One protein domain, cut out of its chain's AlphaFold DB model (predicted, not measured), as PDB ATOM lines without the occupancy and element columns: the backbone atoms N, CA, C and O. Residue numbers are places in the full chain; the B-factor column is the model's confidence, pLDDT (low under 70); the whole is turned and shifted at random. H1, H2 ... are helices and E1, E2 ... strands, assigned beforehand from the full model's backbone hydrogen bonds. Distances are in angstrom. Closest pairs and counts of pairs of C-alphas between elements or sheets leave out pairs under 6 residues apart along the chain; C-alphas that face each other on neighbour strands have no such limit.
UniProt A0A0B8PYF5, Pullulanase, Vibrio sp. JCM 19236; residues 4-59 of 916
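Overview. This is residues 4 to 59 of the 916 residues of the protein "Pullulanase" of Vibrio sp. JCM 19236 (UniProt A0A0B8PYF5). The model is an open V with two separate arms: one holds the short strand pair E1 and E2 with H1 in the loop between them, the other is the strand hairpin E3 and E4. H2 is at the closed end of the V, between E2 and E3 along the chain, and residues 29 to 35 stick out there. The printed part has 56 residues, with two named helices and four named strands in the order E1, H1, E2, H2, E3, E4; the class is mixed, helices and strands, and both two-stranded sheets are antiparallel. The whole is loose, with a radius of gyration of the C-alphas of 13.6 A, and spans 35 by 28 by 18 A.

Along the chain. E1, residues 4 to 6, begins with C-alpha 4 at (287.358, 283.342, 225.387). H1 is residues 9 to 14, 8.6 A long, and E2 is residues 22 to 24. H2, residues 30 to 37, is 10.2 A long and begins with C-alpha 30 at (269.263, 276.545, 230.049). E3, residues 42 to 46, is 12.9 A long. E4, residues 52 to 57, is 14.5 A long and ends with C-alpha 57 at (285.618, 266.530, 236.367).

Arrangement. E1 and E2 are antiparallel at 146 degrees, with N 23 and O 5 within hydrogen-bond range at 2.8 A. H1 is apart from H2, E3 and E4. In H1 every O i to N i+4 pair is within hydrogen-bond range, in H2 3 of 4. E3 and E4 form a hairpin, antiparallel at 164 degrees, with N 43 and O 56 at 2.8 A and N 45 and O 54 at 2.9 A. E1 and E2 are apart from both.

Size, cuts and confidence. The C-alphas farthest apart, those of Gln 13 and Glu 49, are 36.5 A apart. The printed part has no cut. No link is long. Mean pLDDT of the printed part is 90.0; residue 4 alone is under 70.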
ATOM      1  N   THR A   4     287.822 281.951 225.513       61.19
ATOM      2  CA  THR A   4     287.358 283.342 225.387       61.19
ATOM      3  C   THR A   4     288.269 284.339 226.102       61.19
ATOM      4  O   THR A   4     288.105 285.539 225.908       61.19
ATOM      5  N   GLY A   5     289.251 283.860 226.874       72.19
ATOM      6  CA  GLY A   5     290.172 284.689 227.651       72.19
ATOM      7  C   GLY A   5     289.834 284.661 229.141       72.19
ATOM      8  O   GLY A   5     289.756 283.585 229.726       72.19
ATOM      9  N   GLU A   6     289.672 285.832 229.757       82.19
ATOM     10  CA  GLU A   6     289.418 286.006 231.196       82.19
ATOM     11  C   GLU A   6     287.953 285.739 231.600       82.19
ATOM     12  O   GLU A   6     287.047 285.772 230.763       82.19
ATOM     13  N   LEU A   7     287.717 285.486 232.894       87.94
ATOM     14  CA  LEU A   7     286.374 285.472 233.495       87.94
ATOM     15  C   LEU A   7     285.729 286.872 233.458       87.94
ATOM     16  O   LEU A   7     286.434 287.881 233.468       87.94
ATOM     17  N   SER A   8     284.393 286.942 233.447       88.94
ATOM     18  CA  SER A   8     283.671 288.213 233.612       88.94
ATOM     19  C   SER A   8     283.888 288.797 235.012       88.94
ATOM     20  O   SER A   8     284.100 288.054 235.968       88.94
ATOM     21  N   GLU A   9     283.778 290.121 235.152       91.06
ATOM     22  CA  GLU A   9     283.913 290.792 236.456       91.06
ATOM     23  C   GLU A   9     282.900 290.278 237.490       91.06
ATOM     24  O   GLU A   9     283.263 290.051 238.636       91.06
ATOM     25  N   GLU A  10     281.671 289.973 237.069       90.50
ATOM     26  CA  GLU A  10     280.657 289.331 237.917       90.50
ATOM     27  C   GLU A  10     281.125 287.975 238.482       90.50
ATOM     28  O   GLU A  10     280.952 287.695 239.666       90.50
ATOM     29  N   LEU A  11     281.784 287.140 237.666       91.44
ATOM     30  CA  LEU A  11     282.307 285.847 238.119       91.44
ATOM     31  C   LEU A  11     283.552 286.011 238.990       91.44
ATOM     32  O   LEU A  11     283.725 285.247 239.935       91.44
ATOM     33  N   LYS A  12     284.407 286.999 238.698       93.06
ATOM     34  CA  LYS A  12     285.557 287.334 239.550       93.06
ATOM     35  C   LYS A  12     285.098 287.832 240.923       93.06
ATOM     36  O   LYS A  12     285.709 287.461 241.914       93.06
ATOM     37  N   GLN A  13     284.025 288.619 240.988       91.75
ATOM     38  CA  GLN A  13     283.460 289.099 242.249       91.75
ATOM     39  C   GLN A  13     282.802 287.971 243.045       91.75
ATOM     40  O   GLN A  13     282.990 287.887 244.254       91.75
ATOM     41  N   ARG A  14     282.056 287.084 242.377       90.94
ATOM     42  CA  ARG A  14     281.384 285.961 243.042       90.94
ATOM     43  C   ARG A  14     282.338 284.838 243.455       90.94
ATOM     44  O   ARG A  14     282.108 284.178 244.460       90.94
ATOM     45  N   PHE A  15     283.399 284.608 242.682       95.38
ATOM     46  CA  PHE A  15     284.400 283.570 242.935       95.38
ATOM     47  C   PHE A  15     285.827 284.154 242.887       95.38
ATOM     48  O   PHE A  15     286.606 283.805 241.993       95.38
ATOM     49  N   PRO A  16     286.211 285.020 243.844       95.75
ATOM     50  CA  PRO A  16     287.499 285.726 243.833       95.75
ATOM     51  C   PRO A  16     288.704 284.781 243.792       95.75
ATOM     52  O   PRO A  16     289.633 284.993 243.007       95.75
ATOM     53  N   HIS A  17     288.644 283.670 244.528       95.44
ATOM     54  CA  HIS A  17     289.634 282.588 244.498       95.44
ATOM     55  C   HIS A  17     289.846 281.934 243.116       95.44
ATOM     56  O   HIS A  17     290.862 281.271 242.905       95.44
ATOM     57  N   LEU A  18     288.920 282.105 242.164       95.12
ATOM     58  CA  LEU A  18     289.016 281.580 240.796       95.12
ATOM     59  C   LEU A  18     289.342 282.667 239.760       95.12
ATOM     60  O   LEU A  18     289.459 282.357 238.576       95.12
ATOM     61  N   SER A  19     289.520 283.924 240.173       92.88
ATOM     62  CA  SER A  19     289.674 285.082 239.275       92.88
ATOM     63  C   SER A  19     290.832 284.969 238.273       92.88
ATOM     64  O   SER A  19     290.743 285.510 237.171       92.88
ATOM     65  N   GLY A  20     291.893 284.235 238.624       91.00
ATOM     66  CA  GLY A  20     293.041 283.958 237.752       91.00
ATOM     67  C   GLY A  20     292.841 282.811 236.750       91.00
ATOM     68  O   GLY A  20     293.762 282.501 235.992       91.00
ATOM     69  N   MET A  21     291.684 282.140 236.748       90.00
ATOM     70  CA  MET A  21     291.406 281.026 235.840       90.00
ATOM     71  C   MET A  21     291.022 281.493 234.430       90.00
ATOM     72  O   MET A  21     290.521 282.594 234.208       90.00
ATOM     73  N   THR A  22     291.244 280.618 233.447       87.81
ATOM     74  CA  THR A  22     290.842 280.860 232.055       87.81
ATOM     75  C   THR A  22     289.355 280.573 231.859       87.81
ATOM     76  O   THR A  22     288.885 279.470 232.139       87.81
ATOM     77  N   GLY A  23     288.630 281.546 231.313       85.94
ATOM     78  CA  GLY A  23     287.233 281.411 230.929       85.94
ATOM     79  C   GLY A  23     287.062 280.681 229.594       85.94
ATOM     80  O   GLY A  23     287.766 280.931 228.610       85.94
ATOM     81  N   THR A  24     286.075 279.789 229.543       83.88
ATOM     82  CA  THR A  24     285.574 279.185 228.306       83.88
ATOM     83  C   THR A  24     284.062 279.335 228.257       83.88
ATOM     84  O   THR A  24     283.383 279.150 229.264       83.88
ATOM     85  N   GLN A  25     283.519 279.626 227.077       82.06
ATOM     86  CA  GLN A  25     282.077 279.747 226.897       82.06
ATOM     87  C   GLN A  25     281.478 278.459 226.328       82.06
ATOM     88  O   GLN A  25     282.031 277.829 225.418       82.06
ATOM     89  N   ILE A  26     280.299 278.101 226.836       81.62
ATOM     90  CA  ILE A  26     279.421 277.098 226.239       81.62
ATOM     91  C   ILE A  26     278.144 277.781 225.746       81.62
ATOM     92  O   ILE A  26     277.496 278.506 226.489       81.62
ATOM     93  N   ASP A  27     277.780 277.558 224.483       83.56
ATOM     94  CA  ASP A  27     276.494 278.008 223.938       83.56
ATOM     95  C   ASP A  27     275.471 276.876 224.088       83.56
ATOM     96  O   ASP A  27     275.373 275.954 223.266       83.56
ATOM     97  N   VAL A  28     274.769 276.885 225.221       86.56
ATOM     98  CA  VAL A  28     273.759 275.888 225.574       86.56
ATOM     99  C   VAL A  28     272.581 276.602 226.220       86.56
ATOM    100  O   VAL A  28     272.742 277.281 227.220       86.56
ATOM    101  N   ARG A  29     271.373 276.399 225.682       84.00
ATOM    102  CA  ARG A  29     270.134 276.883 226.314       84.00
ATOM    103  C   ARG A  29     269.929 276.230 227.682       84.00
ATOM    104  O   ARG A  29     270.086 275.010 227.775       84.00
ATOM    105  N   ASP A  30     269.412 276.978 228.649       79.62
ATOM    106  CA  ASP A  30     269.263 276.545 230.049       79.62
ATOM    107  C   ASP A  30     268.537 275.207 230.196       79.62
ATOM    108  O   ASP A  30     269.048 274.299 230.836       79.62
ATOM    109  N   ARG A  31     267.432 274.975 229.472       79.56
ATOM    110  CA  ARG A  31     266.734 273.667 229.514       79.56
ATOM    111  C   ARG A  31     267.610 272.482 229.098       79.56
ATOM    112  O   ARG A  31     267.435 271.364 229.579       79.56
ATOM    113  N   LYS A  32     268.523 272.681 228.143       88.88
ATOM    114  CA  LYS A  32     269.471 271.638 227.726       88.88
ATOM    115  C   LYS A  32     270.599 271.510 228.749       88.88
ATOM    116  O   LYS A  32     271.026 270.384 228.995       88.88
ATOM    117  N   LEU A  33     271.047 272.625 229.325       90.38
ATOM    118  CA  LEU A  33     272.058 272.665 230.377       90.38
ATOM    119  C   LEU A  33     271.570 271.952 231.646       90.38
ATOM    120  O   LEU A  33     272.245 271.037 232.101       90.38
ATOM    121  N   ALA A  34     270.352 272.233 232.110       89.00
ATOM    122  CA  ALA A  34     269.691 271.557 233.228       89.00
ATOM    123  C   ALA A  34     269.739 270.024 233.094       89.00
ATOM    124  O   ALA A  34     270.115 269.309 234.019       89.00
ATOM    125  N   ARG A  35     269.470 269.494 231.893       90.00
ATOM    126  CA  ARG A  35     269.581 268.050 231.630       90.00
ATOM    127  C   ARG A  35     271.026 267.535 231.658       90.00
ATOM    128  O   ARG A  35     271.256 266.402 232.072       90.00
ATOM    129  N   ILE A  36     271.992 268.325 231.187       93.19
ATOM    130  CA  ILE A  36     273.422 267.967 231.227       93.19
ATOM    131  C   ILE A  36     273.913 267.901 232.679       93.19
ATOM    132  O   ILE A  36     274.655 266.982 233.023       93.19
ATOM    133  N   LEU A  37     273.452 268.812 233.543       95.19
ATOM    134  CA  LEU A  37     273.866 268.895 234.949       95.19
ATOM    135  C   LEU A  37     273.536 267.630 235.763       95.19
ATOM    136  O   LEU A  37     274.270 267.314 236.702       95.19
ATOM    137  N   LYS A  38     272.546 266.832 235.334       95.50
ATOM    138  CA  LYS A  38     272.188 265.515 235.909       95.50
ATOM    139  C   LYS A  38     273.145 264.361 235.555       95.50
ATOM    140  O   LYS A  38     272.955 263.227 236.002       95.50
ATOM    141  N   SER A  39     274.141 264.608 234.703       92.81
ATOM    142  CA  SER A  39     275.092 263.599 234.210       92.81
ATOM    143  C   SER A  39     276.491 263.777 234.809       92.81
ATOM    144  O   SER A  39     276.808 264.813 235.403       92.81
ATOM    145  N   GLN A  40     277.363 262.785 234.607       94.38
ATOM    146  CA  GLN A  40     278.804 262.992 234.742       94.38
ATOM    147  C   GLN A  40     279.267 263.986 233.669       94.38
ATOM    148  O   GLN A  40     278.929 263.833 232.493       94.38
ATOM    149  N   ILE A  41     280.043 264.991 234.075       92.69
ATOM    150  CA  ILE A  41     280.618 265.990 233.171       92.69
ATOM    151  C   ILE A  41     282.135 265.913 233.294       92.69
ATOM    152  O   ILE A  41     282.674 266.021 234.394       92.69
ATOM    153  N   VAL A  42     282.803 265.727 232.157       93.56
ATOM    154  CA  VAL A  42     284.263 265.726 232.051       93.56
ATOM    155  C   VAL A  42     284.663 266.768 231.017       93.56
ATOM    156  O   VAL A  42     284.170 266.754 229.888       93.56
ATOM    157  N   MET A  43     285.564 267.663 231.404       91.44
ATOM    158  CA  MET A  43     286.228 268.586 230.496       91.44
ATOM    159  C   MET A  43     287.521 267.937 230.004       91.44
ATOM    160  O   MET A  43     288.308 267.448 230.810       91.44
ATOM    161  N   VAL A  44     287.733 267.915 228.685       93.31
ATOM    162  CA  VAL A  44     288.909 267.301 228.051       93.31
ATOM    163  C   VAL A  44     289.598 268.332 227.166       93.31
ATOM    164  O   VAL A  44     288.958 268.933 226.301       93.31
ATOM    165  N   ALA A  45     290.896 268.529 227.386       91.12
ATOM    166  CA  ALA A  45     291.754 269.363 226.556       91.12
ATOM    167  C   ALA A  45     292.480 268.499 225.519       91.12
ATOM    168  O   ALA A  45     292.964 267.414 225.849       91.12
ATOM    169  N   TYR A  46     292.576 269.001 224.289       92.06
ATOM    170  CA  TYR A  46     293.267 268.362 223.170       92.06
ATOM    171  C   TYR A  46     294.329 269.312 222.607       92.06
ATOM    172  O   TYR A  46     294.164 270.530 222.711       92.06
ATOM    173  N   ASP A  47     295.404 268.769 222.038       91.31
ATOM    174  CA  ASP A  47     296.343 269.540 221.215       91.31
ATOM    175  C   ASP A  47     295.827 269.723 219.774       91.31
ATOM    176  O   ASP A  47     294.694 269.367 219.443       91.31
ATOM    177  N   ASP A  48     296.651 270.330 218.920       93.38
ATOM    178  CA  ASP A  48     296.367 270.564 217.503       93.38
ATOM    179  C   ASP A  48     296.367 269.284 216.648       93.38
ATOM    180  O   ASP A  48     295.932 269.324 215.495       93.38
ATOM    181  N   GLU A  49     296.787 268.149 217.215       94.81
ATOM    182  CA  GLU A  49     296.746 266.815 216.607       94.81
ATOM    183  C   GLU A  49     295.591 265.943 217.155       94.81
ATOM    184  O   GLU A  49     295.579 264.728 216.942       94.81
ATOM    185  N   ASP A  50     294.611 266.536 217.852       92.88
ATOM    186  CA  ASP A  50     293.482 265.849 218.507       92.88
ATOM    187  C   ASP A  50     293.903 264.822 219.582       92.88
ATOM    188  O   ASP A  50     293.150 263.900 219.930       92.88
ATOM    189  N   LYS A  51     295.095 264.960 220.171       95.19
ATOM    190  CA  LYS A  51     295.542 264.107 221.275       95.19
ATOM    191  C   LYS A  51     295.146 264.719 222.616       95.19
ATOM    192  O   LYS A  51     295.333 265.904 222.866       95.19
ATOM    193  N   VAL A  52     294.626 263.880 223.514       96.25
ATOM    194  CA  VAL A  52     294.242 264.291 224.874       96.25
ATOM    195  C   VAL A  52     295.467 264.787 225.649       96.25
ATOM    196  O   VAL A  52     296.424 264.038 225.851       96.25
ATOM    197  N   LEU A  53     295.394 266.030 226.125       95.19
ATOM    198  CA  LEU A  53     296.384 266.667 226.995       95.19
ATOM    199  C   LEU A  53     296.032 266.503 228.473       95.19
ATOM    200  O   LEU A  53     296.894 266.192 229.291       95.19
ATOM    201  N   ALA A  54     294.760 266.710 228.810       94.62
ATOM    202  CA  ALA A  54     294.253 266.633 230.173       94.62
ATOM    203  C   ALA A  54     292.753 266.327 230.170       94.62
ATOM    204  O   ALA A  54     292.044 266.648 229.214       94.62
ATOM    205  N   ALA A  55     292.269 265.734 231.258       94.75
ATOM    206  CA  ALA A  55     290.850 265.557 231.518       94.75
ATOM    207  C   ALA A  55     290.564 265.789 233.004       94.75
ATOM    208  O   ALA A  55     291.329 265.331 233.850       94.75
ATOM    209  N   THR A  56     289.466 266.475 233.312       94.38
ATOM    210  CA  THR A  56     289.033 266.747 234.689       94.38
ATOM    211  C   THR A  56     287.516 266.688 234.814       94.38
ATOM    212  O   THR A  56     286.794 266.942 233.848       94.38
ATOM    213  N   GLU A  57     287.027 266.351 236.004       94.12
ATOM    214  CA  GLU A  57     285.618 266.530 236.367       94.12
ATOM    215  C   GLU A  57     285.313 268.021 236.602       94.12
ATOM    216  O   GLU A  57     286.227 268.841 236.726       94.12
ATOM    217  N   VAL A  58     284.026 268.378 236.613       93.94
ATOM    218  CA  VAL A  58     283.551 269.767 236.728       93.94
ATOM    219  C   VAL A  58     282.772 269.947 238.029       93.94
ATOM    220  O   VAL A  58     281.780 269.250 238.247       93.94
ATOM    221  N   GLN A  59     283.190 270.907 238.859       96.38
ATOM    222  CA  GLN A  59     282.421 271.366 240.021       96.38
ATOM    223  C   GLN A  59     281.238 272.223 239.549       96.38
ATOM    224  O   GLN A  59     281.391 273.055 238.655       96.38
TER     225      GLN A  59